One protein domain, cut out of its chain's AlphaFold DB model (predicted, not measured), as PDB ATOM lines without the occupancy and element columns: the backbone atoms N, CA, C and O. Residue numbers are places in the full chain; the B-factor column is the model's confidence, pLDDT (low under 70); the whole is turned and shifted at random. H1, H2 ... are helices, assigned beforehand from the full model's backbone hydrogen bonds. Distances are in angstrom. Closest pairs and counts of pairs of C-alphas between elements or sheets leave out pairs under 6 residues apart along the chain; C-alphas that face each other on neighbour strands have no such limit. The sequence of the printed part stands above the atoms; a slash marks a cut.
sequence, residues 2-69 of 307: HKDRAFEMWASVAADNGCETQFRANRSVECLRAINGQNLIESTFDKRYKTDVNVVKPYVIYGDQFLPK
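This is residues 2 to 69 of the 307 residues of the protein "Hypothetical protein" of Medioppia subpectinata (UniProt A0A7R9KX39). One longer helix, H1, has two short helices, H2 and H3, gathered near its last residues, while a long tail without named elements, residues 45 to 69, loops away and comes back near the beginning of H1. The 68 printed residues hold H1, H2 and H3 in that order and no named strand; the class is all helix, with 32 residues in helices, under half. The whole is compact, with a radius of gyration of the C-alphas of 12.2 A and spans of 32 by 28 by 16 A.

Find C-alpha 3 at (93.373, 66.429, 11.015); from there H1, residues 3 to 16, runs 20.1 A. H2 is residues 25 to 34, 13.2 A. H3, residues 37 to 44, runs 10.5 A to C-alpha 44 at (78.457, 72.545, 13.210).

Look at residues 13 to 16, with which alone H1 touches H3: the closest C-alphas, of Val 13 and Ser 43, are 5.6 A apart, at a steep tilt of 58 degrees. H2 is close to H1 but not clearly touching, C-alphas 14 and 32 being closest at 6.9 A. Every O i to N i+4 pair is within hydrogen-bond range in H1 and H3, and 4 of 6 in H2.

The printed part has no cut, and C-alphas 2 and 69 are 8.6 A apart. Residues 47 to 56 and 58 have pLDDT under 70.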
ATOM      1  N   HIS A   2      91.540  65.088   6.703       85.88
ATOM      2  CA  HIS A   2      92.841  65.245   7.381       85.88
ATOM      3  C   HIS A   2      92.674  66.059   8.670       85.88
ATOM      4  O   HIS A   2      91.854  66.980   8.700       85.88
ATOM      5  N   LYS A   3      93.457  65.754   9.710       85.81
ATOM      6  CA  LYS A   3      93.373  66.429  11.015       85.81
ATOM      7  C   LYS A   3      93.468  67.952  10.944       85.81
ATOM      8  O   LYS A   3      92.729  68.624  11.652       85.81
ATOM      9  N   ASP A   4      94.294  68.502  10.058       84.81
ATOM     10  CA  ASP A   4      94.495  69.957   9.996       84.81
ATOM     11  C   ASP A   4      93.205  70.676   9.577       84.81
ATOM     12  O   ASP A   4      92.775  71.625  10.228       84.81
ATOM     13  N   ARG A   5      92.496  70.133   8.580       81.88
ATOM     14  CA  ARG A   5      91.184  70.646   8.161       81.88
ATOM     15  C   ARG A   5      90.107  70.429   9.230       81.88
ATOM     16  O   ARG A   5      89.181  71.226   9.354       81.88
ATOM     17  N   ALA A   6      90.233  69.374  10.036       84.50
ATOM     18  CA  ALA A   6      89.360  69.174  11.191       84.50
ATOM     19  C   ALA A   6      89.528  70.280  12.238       84.50
ATOM     20  O   ALA A   6      88.535  70.743  12.798       84.50
ATOM     21  N   PHE A   7      90.760  70.746  12.463       85.12
ATOM     22  CA  PHE A   7      91.026  71.865  13.365       85.12
ATOM     23  C   PHE A   7      90.491  73.200  12.837       85.12
ATOM     24  O   PHE A   7      90.038  74.014  13.636       85.12
ATOM     25  N   GLU A   8      90.458  73.421  11.522       84.25
ATOM     26  CA  GLU A   8      89.806  74.605  10.933       84.25
ATOM     27  C   GLU A   8      88.289  74.609  11.188       84.25
ATOM     28  O   GLU A   8      87.713  75.630  11.582       84.25
ATOM     29  N   MET A   9      87.638  73.453  11.018       82.38
ATOM     30  CA  MET A   9      86.219  73.291  11.348       82.38
ATOM     31  C   MET A   9      85.962  73.461  12.847       82.38
ATOM     32  O   MET A   9      85.001  74.121  13.235       82.38
ATOM     33  N   TRP A  10      86.832  72.912  13.695       86.00
ATOM     34  CA  TRP A  10      86.771  73.115  15.141       86.00
ATOM     35  C   TRP A  10      86.861  74.597  15.509       86.00
ATOM     36  O   TRP A  10      86.020  75.100  16.247       86.00
ATOM     37  N   ALA A  11      87.870  75.300  14.985       88.50
ATOM     38  CA  ALA A  11      88.103  76.713  15.265       88.50
ATOM     39  C   ALA A  11      86.893  77.570  14.876       88.50
ATOM     40  O   ALA A  11      86.541  78.510  15.584       88.50
ATOM     41  N   SER A  12      86.235  77.198  13.783       87.44
ATOM     42  CA  SER A  12      85.006  77.818  13.309       87.44
ATOM     43  C   SER A  12      83.832  77.630  14.281       87.44
ATOM     44  O   SER A  12      83.229  78.611  14.713       87.44
ATOM     45  N   VAL A  13      83.571  76.388  14.705       89.06
ATOM     46  CA  VAL A  13      82.535  76.064  15.705       89.06
ATOM     47  C   VAL A  13      82.817  76.747  17.046       89.06
ATOM     48  O   VAL A  13      81.892  77.235  17.696       89.06
ATOM     49  N   ALA A  14      84.086  76.810  17.457       91.62
ATOM     50  CA  ALA A  14      84.511  77.515  18.660       91.62
ATOM     51  C   ALA A  14      84.238  79.021  18.566       91.62
ATOM     52  O   ALA A  14      83.665  79.586  19.495       91.62
ATOM     53  N   ALA A  15      84.581  79.654  17.440       91.62
ATOM     54  CA  ALA A  15      84.355  81.081  17.219       91.62
ATOM     55  C   ALA A  15      82.866  81.450  17.289       91.62
ATOM     56  O   ALA A  15      82.507  82.392  17.995       91.62
ATOM     57  N   ASP A  16      82.004  80.676  16.622       91.88
ATOM     58  CA  ASP A  16      80.549  80.893  16.614       91.88
ATOM     59  C   ASP A  16      79.920  80.804  18.016       91.88
ATOM     60  O   ASP A  16      78.866  81.384  18.265       91.88
ATOM     61  N   ASN A  17      80.581  80.111  18.948       93.19
ATOM     62  CA  ASN A  17      80.120  79.939  20.325       93.19
ATOM     63  C   ASN A  17      80.922  80.768  21.346       93.19
ATOM     64  O   ASN A  17      80.817  80.533  22.549       93.19
ATOM     65  N   GLY A  18      81.728  81.734  20.889       93.69
ATOM     66  CA  GLY A  18      82.509  82.613  21.766       93.69
ATOM     67  C   GLY A  18      83.647  81.913  22.520       93.69
ATOM     68  O   GLY A  18      84.146  82.444  23.512       93.69
ATOM     69  N   CYS A  19      84.064  80.731  22.066       94.25
ATOM     70  CA  CYS A  19      85.162  79.964  22.640       94.25
ATOM     71  C   CYS A  19      86.502  80.272  21.950       94.25
ATOM     72  O   CYS A  19      86.561  80.731  20.809       94.25
ATOM     73  N   GLU A  20      87.611  79.981  22.638       93.31
ATOM     74  CA  GLU A  20      88.957  80.123  22.072       93.31
ATOM     75  C   GLU A  20      89.118  79.222  20.835       93.31
ATOM     76  O   GLU A  20      88.849  78.021  20.888       93.31
ATOM     77  N   THR A  21      89.569  79.799  19.721       90.81
ATOM     78  CA  THR A  21      89.678  79.110  18.424       90.81
ATOM     79  C   THR A  21      90.918  78.227  18.318       90.81
ATOM     80  O   THR A  21      90.940  77.267  17.548       90.81
ATOM     81  N   GLN A  22      91.947  78.510  19.121       88.62
ATOM     82  CA  GLN A  22      93.110  77.644  19.236       88.62
ATOM     83  C   GLN A  22      92.743  76.399  20.046       88.62
ATOM     84  O   GLN A  22      92.328  76.495  21.203       88.62
ATOM     85  N   PHE A  23      92.945  75.219  19.456       83.69
ATOM     86  CA  PHE A  23      92.673  73.959  20.137       83.69
ATOM     87  C   PHE A  23      93.551  73.817  21.390       83.69
ATOM     88  O   PHE A  23      94.764  73.607  21.317       83.69
ATOM     89  N   ARG A  24      92.918  73.946  22.558       81.94
ATOM     90  CA  ARG A  24      93.508  73.752  23.886       81.94
ATOM     91  C   ARG A  24      92.483  73.050  24.762       81.94
ATOM     92  O   ARG A  24      91.403  73.592  25.002       81.94
ATOM     93  N   ALA A  25      92.817  71.847  25.232       77.00
ATOM     94  CA  ALA A  25      91.882  70.992  25.961       77.00
ATOM     95  C   ALA A  25      91.290  71.671  27.210       77.00
ATOM     96  O   ALA A  25      90.096  71.580  27.450       77.00
ATOM     97  N   ASN A  26      92.092  72.423  27.961       82.50
ATOM     98  CA  ASN A  26      91.671  73.096  29.194       82.50
ATOM     99  C   ASN A  26      91.009  74.472  28.989       82.50
ATOM    100  O   ASN A  26      90.839  75.214  29.946       82.50
ATOM    101  N   ARG A  27      90.745  74.887  27.745       86.81
ATOM    102  CA  ARG A  27      90.132  76.197  27.463       86.81
ATOM    103  C   ARG A  27      89.049  76.093  26.410       86.81
ATOM    104  O   ARG A  27      87.873  76.238  26.717       86.81
ATOM    105  N   SER A  28      89.442  75.773  25.183       89.06
ATOM    106  CA  SER A  28      88.521  75.661  24.050       89.06
ATOM    107  C   SER A  28      87.504  74.530  24.265       89.06
ATOM    108  O   SER A  28      86.303  74.743  24.122       89.06
ATOM    109  N   VAL A  29      87.961  73.346  24.699       90.81
ATOM    110  CA  VAL A  29      87.069  72.190  24.921       90.81
ATOM    111  C   VAL A  29      86.183  72.385  26.154       90.81
ATOM    112  O   VAL A  29      85.001  72.063  26.104       90.81
ATOM    113  N   GLU A  30      86.723  72.914  27.254       93.38
ATOM    114  CA  GLU A  30      85.931  73.206  28.460       93.38
ATOM    115  C   GLU A  30      84.848  74.255  28.198       93.38
ATOM    116  O   GLU A  30      83.710  74.062  28.619       93.38
ATOM    117  N   CYS A  31      85.167  75.301  27.431       94.38
ATOM    118  CA  CYS A  31      84.183  76.275  26.972       94.38
ATOM    119  C   CYS A  31      83.069  75.597  26.164       94.38
ATOM    120  O   CYS A  31      81.902  75.712  26.527       94.38
ATOM    121  N   LEU A  32      83.418  74.815  25.133       93.50
ATOM    122  CA  LEU A  32      82.433  74.133  24.287       93.50
ATOM    123  C   LEU A  32      81.559  73.137  25.061       93.50
ATOM    124  O   LEU A  32      80.386  72.986  24.739       93.50
ATOM    125  N   ARG A  33      82.081  72.498  26.116       94.38
ATOM    126  CA  ARG A  33      81.291  71.623  27.006       94.38
ATOM    127  C   ARG A  33      80.220  72.367  27.802       94.38
ATOM    128  O   ARG A  33      79.256  71.736  28.225       94.38
ATOM    129  N   ALA A  34      80.394  73.667  28.030       95.38
ATOM    130  CA  ALA A  34      79.415  74.506  28.713       95.38
ATOM    131  C   ALA A  34      78.350  75.080  27.760       95.38
ATOM    132  O   ALA A  34      77.361  75.652  28.218       95.38
ATOM    133  N   ILE A  35      78.535  74.938  26.443       95.81
ATOM    134  CA  ILE A  35      77.591  75.420  25.435       95.81
ATOM    135  C   ILE A  35      76.388  74.480  25.343       95.81
ATOM    136  O   ILE A  35      76.498  73.261  25.462       95.81
ATOM    137  N   ASN A  36      75.215  75.061  25.092       95.50
ATOM    138  CA  ASN A  36      74.008  74.297  24.819       95.50
ATOM    139  C   ASN A  36      74.188  73.396  23.580       95.50
ATOM    140  O   ASN A  36      74.643  73.852  22.532       95.50
ATOM    141  N   GLY A  37      73.772  72.132  23.680       92.69
ATOM    142  CA  GLY A  37      73.908  71.162  22.591       92.69
ATOM    143  C   GLY A  37      73.257  71.597  21.274       92.69
ATOM    144  O   GLY A  37      73.812  71.329  20.213       92.69
ATOM    145  N   GLN A  38      72.135  72.321  21.323       92.12
ATOM    146  CA  GLN A  38      71.463  72.833  20.127       92.12
ATOM    147  C   GLN A  38      72.331  73.859  19.390       92.12
ATOM    148  O   GLN A  38      72.506  73.751  18.179       92.12
ATOM    149  N   ASN A  39      72.954  74.788  20.120       91.69
ATOM    150  CA  ASN A  39      73.852  75.784  19.529       91.69
ATOM    151  C   ASN A  39      75.076  75.118  18.884       91.69
ATOM    152  O   ASN A  39      75.516  75.537  17.816       91.69
ATOM    153  N   LEU A  40      75.599  74.050  19.501       90.06
ATOM    154  CA  LEU A  40      76.702  73.269  18.933       90.06
ATOM    155  C   LEU A  40      76.304  72.568  17.630       90.06
ATOM    156  O   LEU A  40      77.106  72.505  16.700       90.06
ATOM    157  N   ILE A  41      75.082  72.036  17.548       88.25
ATOM    158  CA  ILE A  41      74.559  71.429  16.319       88.25
ATOM    159  C   ILE A  41      74.424  72.506  15.238       88.25
ATOM    160  O   ILE A  41      74.948  72.339  14.138       88.25
ATOM    161  N   GLU A  42      73.779  73.628  15.550       88.06
ATOM    162  CA  GLU A  42      73.537  74.709  14.590       88.06
ATOM    163  C   GLU A  42      74.834  75.276  14.004       88.06
ATOM    164  O   GLU A  42      74.942  75.391  12.781       88.06
ATOM    165  N   SER A  43      75.852  75.534  14.831       87.62
ATOM    166  CA  SER A  43      77.153  76.009  14.343       87.62
ATOM    167  C   SER A  43      77.923  74.936  13.561       87.62
ATOM    168  O   SER A  43      78.589  75.241  12.572       87.62
ATOM    169  N   THR A  44      77.805  73.655  13.933       84.75
ATOM    170  CA  THR A  44      78.457  72.545  13.210       84.75
ATOM    171  C   THR A  44      77.910  72.391  11.789       84.75
ATOM    172  O   THR A  44      78.673  72.156  10.843       84.75
ATOM    173  N   PHE A  45      76.594  72.533  11.625       80.50
ATOM    174  CA  PHE A  45      75.903  72.389  10.340       80.50
ATOM    175  C   PHE A  45      75.734  73.708   9.579       80.50
ATOM    176  O   PHE A  45      75.057  73.740   8.545       80.50
ATOM    177  N   ASP A  46      76.390  74.781  10.022       77.31
ATOM    178  CA  ASP A  46      76.355  76.050   9.315       77.31
ATOM    179  C   ASP A  46      76.936  75.901   7.892       77.31
ATOM    180  O   ASP A  46      78.035  75.376   7.651       77.31
ATOM    181  N   LYS A  47      76.150  76.371   6.919       67.31
ATOM    182  CA  LYS A  47      76.424  76.300   5.479       67.31
ATOM    183  C   LYS A  47      77.578  77.210   5.048       67.31
ATOM    184  O   LYS A  47      78.079  77.042   3.935       67.31
ATOM    185  N   ARG A  48      78.013  78.151   5.896       69.06
ATOM    186  CA  ARG A  48      79.197  79.002   5.673       69.06
ATOM    187  C   ARG A  48      80.481  78.172   5.573       69.06
ATOM    188  O   ARG A  48      81.392  78.544   4.834       69.06
ATOM    189  N   TYR A  49      80.537  77.020   6.238       67.00
ATOM    190  CA  TYR A  49      81.709  76.147   6.238       67.00
ATOM    191  C   TYR A  49      81.678  75.176   5.058       67.00
ATOM    192  O   TYR A  49      81.199  74.043   5.185       67.00
ATOM    193  N   LYS A  50      82.195  75.642   3.911       58.44
ATOM    194  CA  LYS A  50      82.350  74.849   2.684       58.44
ATOM    195  C   LYS A  50      83.405  73.752   2.875       58.44
ATOM    196  O   LYS A  50      84.606  74.006   2.893       58.44
ATOM    197  N   THR A  51      82.945  72.516   2.985       59.19
ATOM    198  CA  THR A  51      83.756  71.293   2.936       59.19
ATOM    199  C   THR A  51      83.513  70.546   1.625       59.19
ATOM    200  O   THR A  51      82.498  70.784   0.975       59.19
ATOM    201  N   ASP A  52      84.408  69.624   1.254       53.22
ATOM    202  CA  ASP A  52      84.296  68.848  -0.001       53.22
ATOM    203  C   ASP A  52      83.036  67.966  -0.054       53.22
ATOM    204  O   ASP A  52      82.651  67.527  -1.131       53.22
ATOM    205  N   VAL A  53      82.390  67.721   1.095       57.47
ATOM    206  CA  VAL A  53      81.085  67.057   1.215       57.47
ATOM    207  C   VAL A  53      80.232  67.809   2.240       57.47
ATOM    208  O   VAL A  53      80.166  67.444   3.403       57.47
ATOM    209  N   ASN A  54      79.527  68.870   1.847       58.12
ATOM    210  CA  ASN A  54      78.742  69.712   2.781       58.12
ATOM    211  C   ASN A  54      77.581  69.016   3.530       58.12
ATOM    212  O   ASN A  54      76.778  69.692   4.169       58.12
ATOM    213  N   VAL A  55      77.473  67.693   3.441       58.38
ATOM    214  CA  VAL A  55      76.319  66.895   3.857       58.38
ATOM    215  C   VAL A  55      76.577  66.109   5.151       58.38
ATOM    216  O   VAL A  55      75.629  65.849   5.882       58.38
ATOM    217  N   VAL A  56      77.831  65.767   5.486       63.44
ATOM    218  CA  VAL A  56      78.147  64.902   6.643       63.44
ATOM    219  C   VAL A  56      79.147  65.589   7.571       63.44
ATOM    220  O   VAL A  56      80.293  65.804   7.198       63.44
ATOM    221  N   LYS A  57      78.723  65.947   8.786       71.12
ATOM    222  CA  LYS A  57      79.575  66.541   9.830       71.12
ATOM    223  C   LYS A  57      79.153  65.999  11.208       71.12
ATOM    224  O   LYS A  57      77.954  65.829  11.415       71.12
ATOM    225  N   PRO A  58      80.082  65.772  12.158       67.81
ATOM    226  CA  PRO A  58      81.541  65.784  12.004       67.81
ATOM    227  C   PRO A  58      82.059  64.565  11.217       67.81
ATOM    228  O   PRO A  58      81.371  63.560  11.072       67.81
ATOM    229  N   TYR A  59      83.288  64.657  10.705       76.88
ATOM    230  CA  TYR A  59      83.913  63.593   9.913       76.88
ATOM    231  C   TYR A  59      84.827  62.700  10.745       76.88
ATOM    232  O   TYR A  59      85.436  63.153  11.713       76.88
ATOM    233  N   VAL A  60      85.054  61.479  10.258       83.06
ATOM    234  CA  VAL A  60      86.214  60.674  10.663       83.06
ATOM    235  C   VAL A  60      87.504  61.410  10.279       83.06
ATOM    236  O   VAL A  60      87.665  61.875   9.139       83.06
ATOM    237  N   ILE A  61      88.422  61.524  11.239       88.19
ATOM    238  CA  ILE A  61      89.703  62.225  11.103       88.19
ATOM    239  C   ILE A  61      90.820  61.203  10.880       88.19
ATOM    240  O   ILE A  61      90.809  60.142  11.494       88.19
ATOM    241  N   TYR A  62      91.769  61.524   9.997       91.94
ATOM    242  CA  TYR A  62      93.022  60.780   9.846       91.94
ATOM    243  C   TYR A  62      94.246  61.682  10.061       91.94
ATOM    244  O   TYR A  62      94.152  62.911   9.969       91.94
ATOM    245  N   GLY A  63      95.404  61.067  10.305       90.75
ATOM    246  CA  GLY A  63      96.667  61.723  10.656       90.75
ATOM    247  C   GLY A  63      96.994  61.674  12.154       90.75
ATOM    248  O   GLY A  63      97.861  62.429  12.615       90.75
ATOM    249  N   ASP A  64      96.285  60.834  12.912       89.94
ATOM    250  CA  ASP A  64      96.456  60.633  14.352       89.94
ATOM    251  C   ASP A  64      96.839  59.180  14.692       89.94
ATOM    252  O   ASP A  64      97.166  58.380  13.822       89.94
ATOM    253  N   GLN A  65      96.849  58.835  15.979       90.94
ATOM    254  CA  GLN A  65      97.231  57.498  16.440       90.94
ATOM    255  C   GLN A  65      96.221  56.392  16.088       90.94
ATOM    256  O   GLN A  65      96.603  55.226  16.053       90.94
ATOM    257  N   PHE A  66      94.946  56.731  15.877       90.88
ATOM    258  CA  PHE A  66      93.898  55.753  15.580       90.88
ATOM    259  C   PHE A  66      93.843  55.460  14.080       90.88
ATOM    260  O   PHE A  66      93.758  54.303  13.676       90.88
ATOM    261  N   LEU A  67      93.930  56.509  13.259       93.69
ATOM    262  CA  LEU A  67      93.918  56.421  11.806       93.69
ATOM    263  C   LEU A  67      95.090  57.246  11.242       93.69
ATOM    264  O   LEU A  67      94.911  58.406  10.866       93.69
ATOM    265  N   PRO A  68      96.314  56.686  11.188       92.94
ATOM    266  CA  PRO A  68      97.532  57.451  10.897       92.94
ATOM    267  C   PRO A  68      97.614  57.975   9.465       92.94
ATOM    268  O   PRO A  68      98.271  58.985   9.211       92.94
ATOM    269  N   LYS A  69      96.935  57.315   8.527       94.25
ATOM    270  CA  LYS A  69      96.918  57.645   7.101       94.25
ATOM    271  C   LYS A  69      95.488  57.687   6.589       94.25
ATOM    272  O   LYS A  69      94.565  57.224   7.254       94.25
TER     273      LYS A  69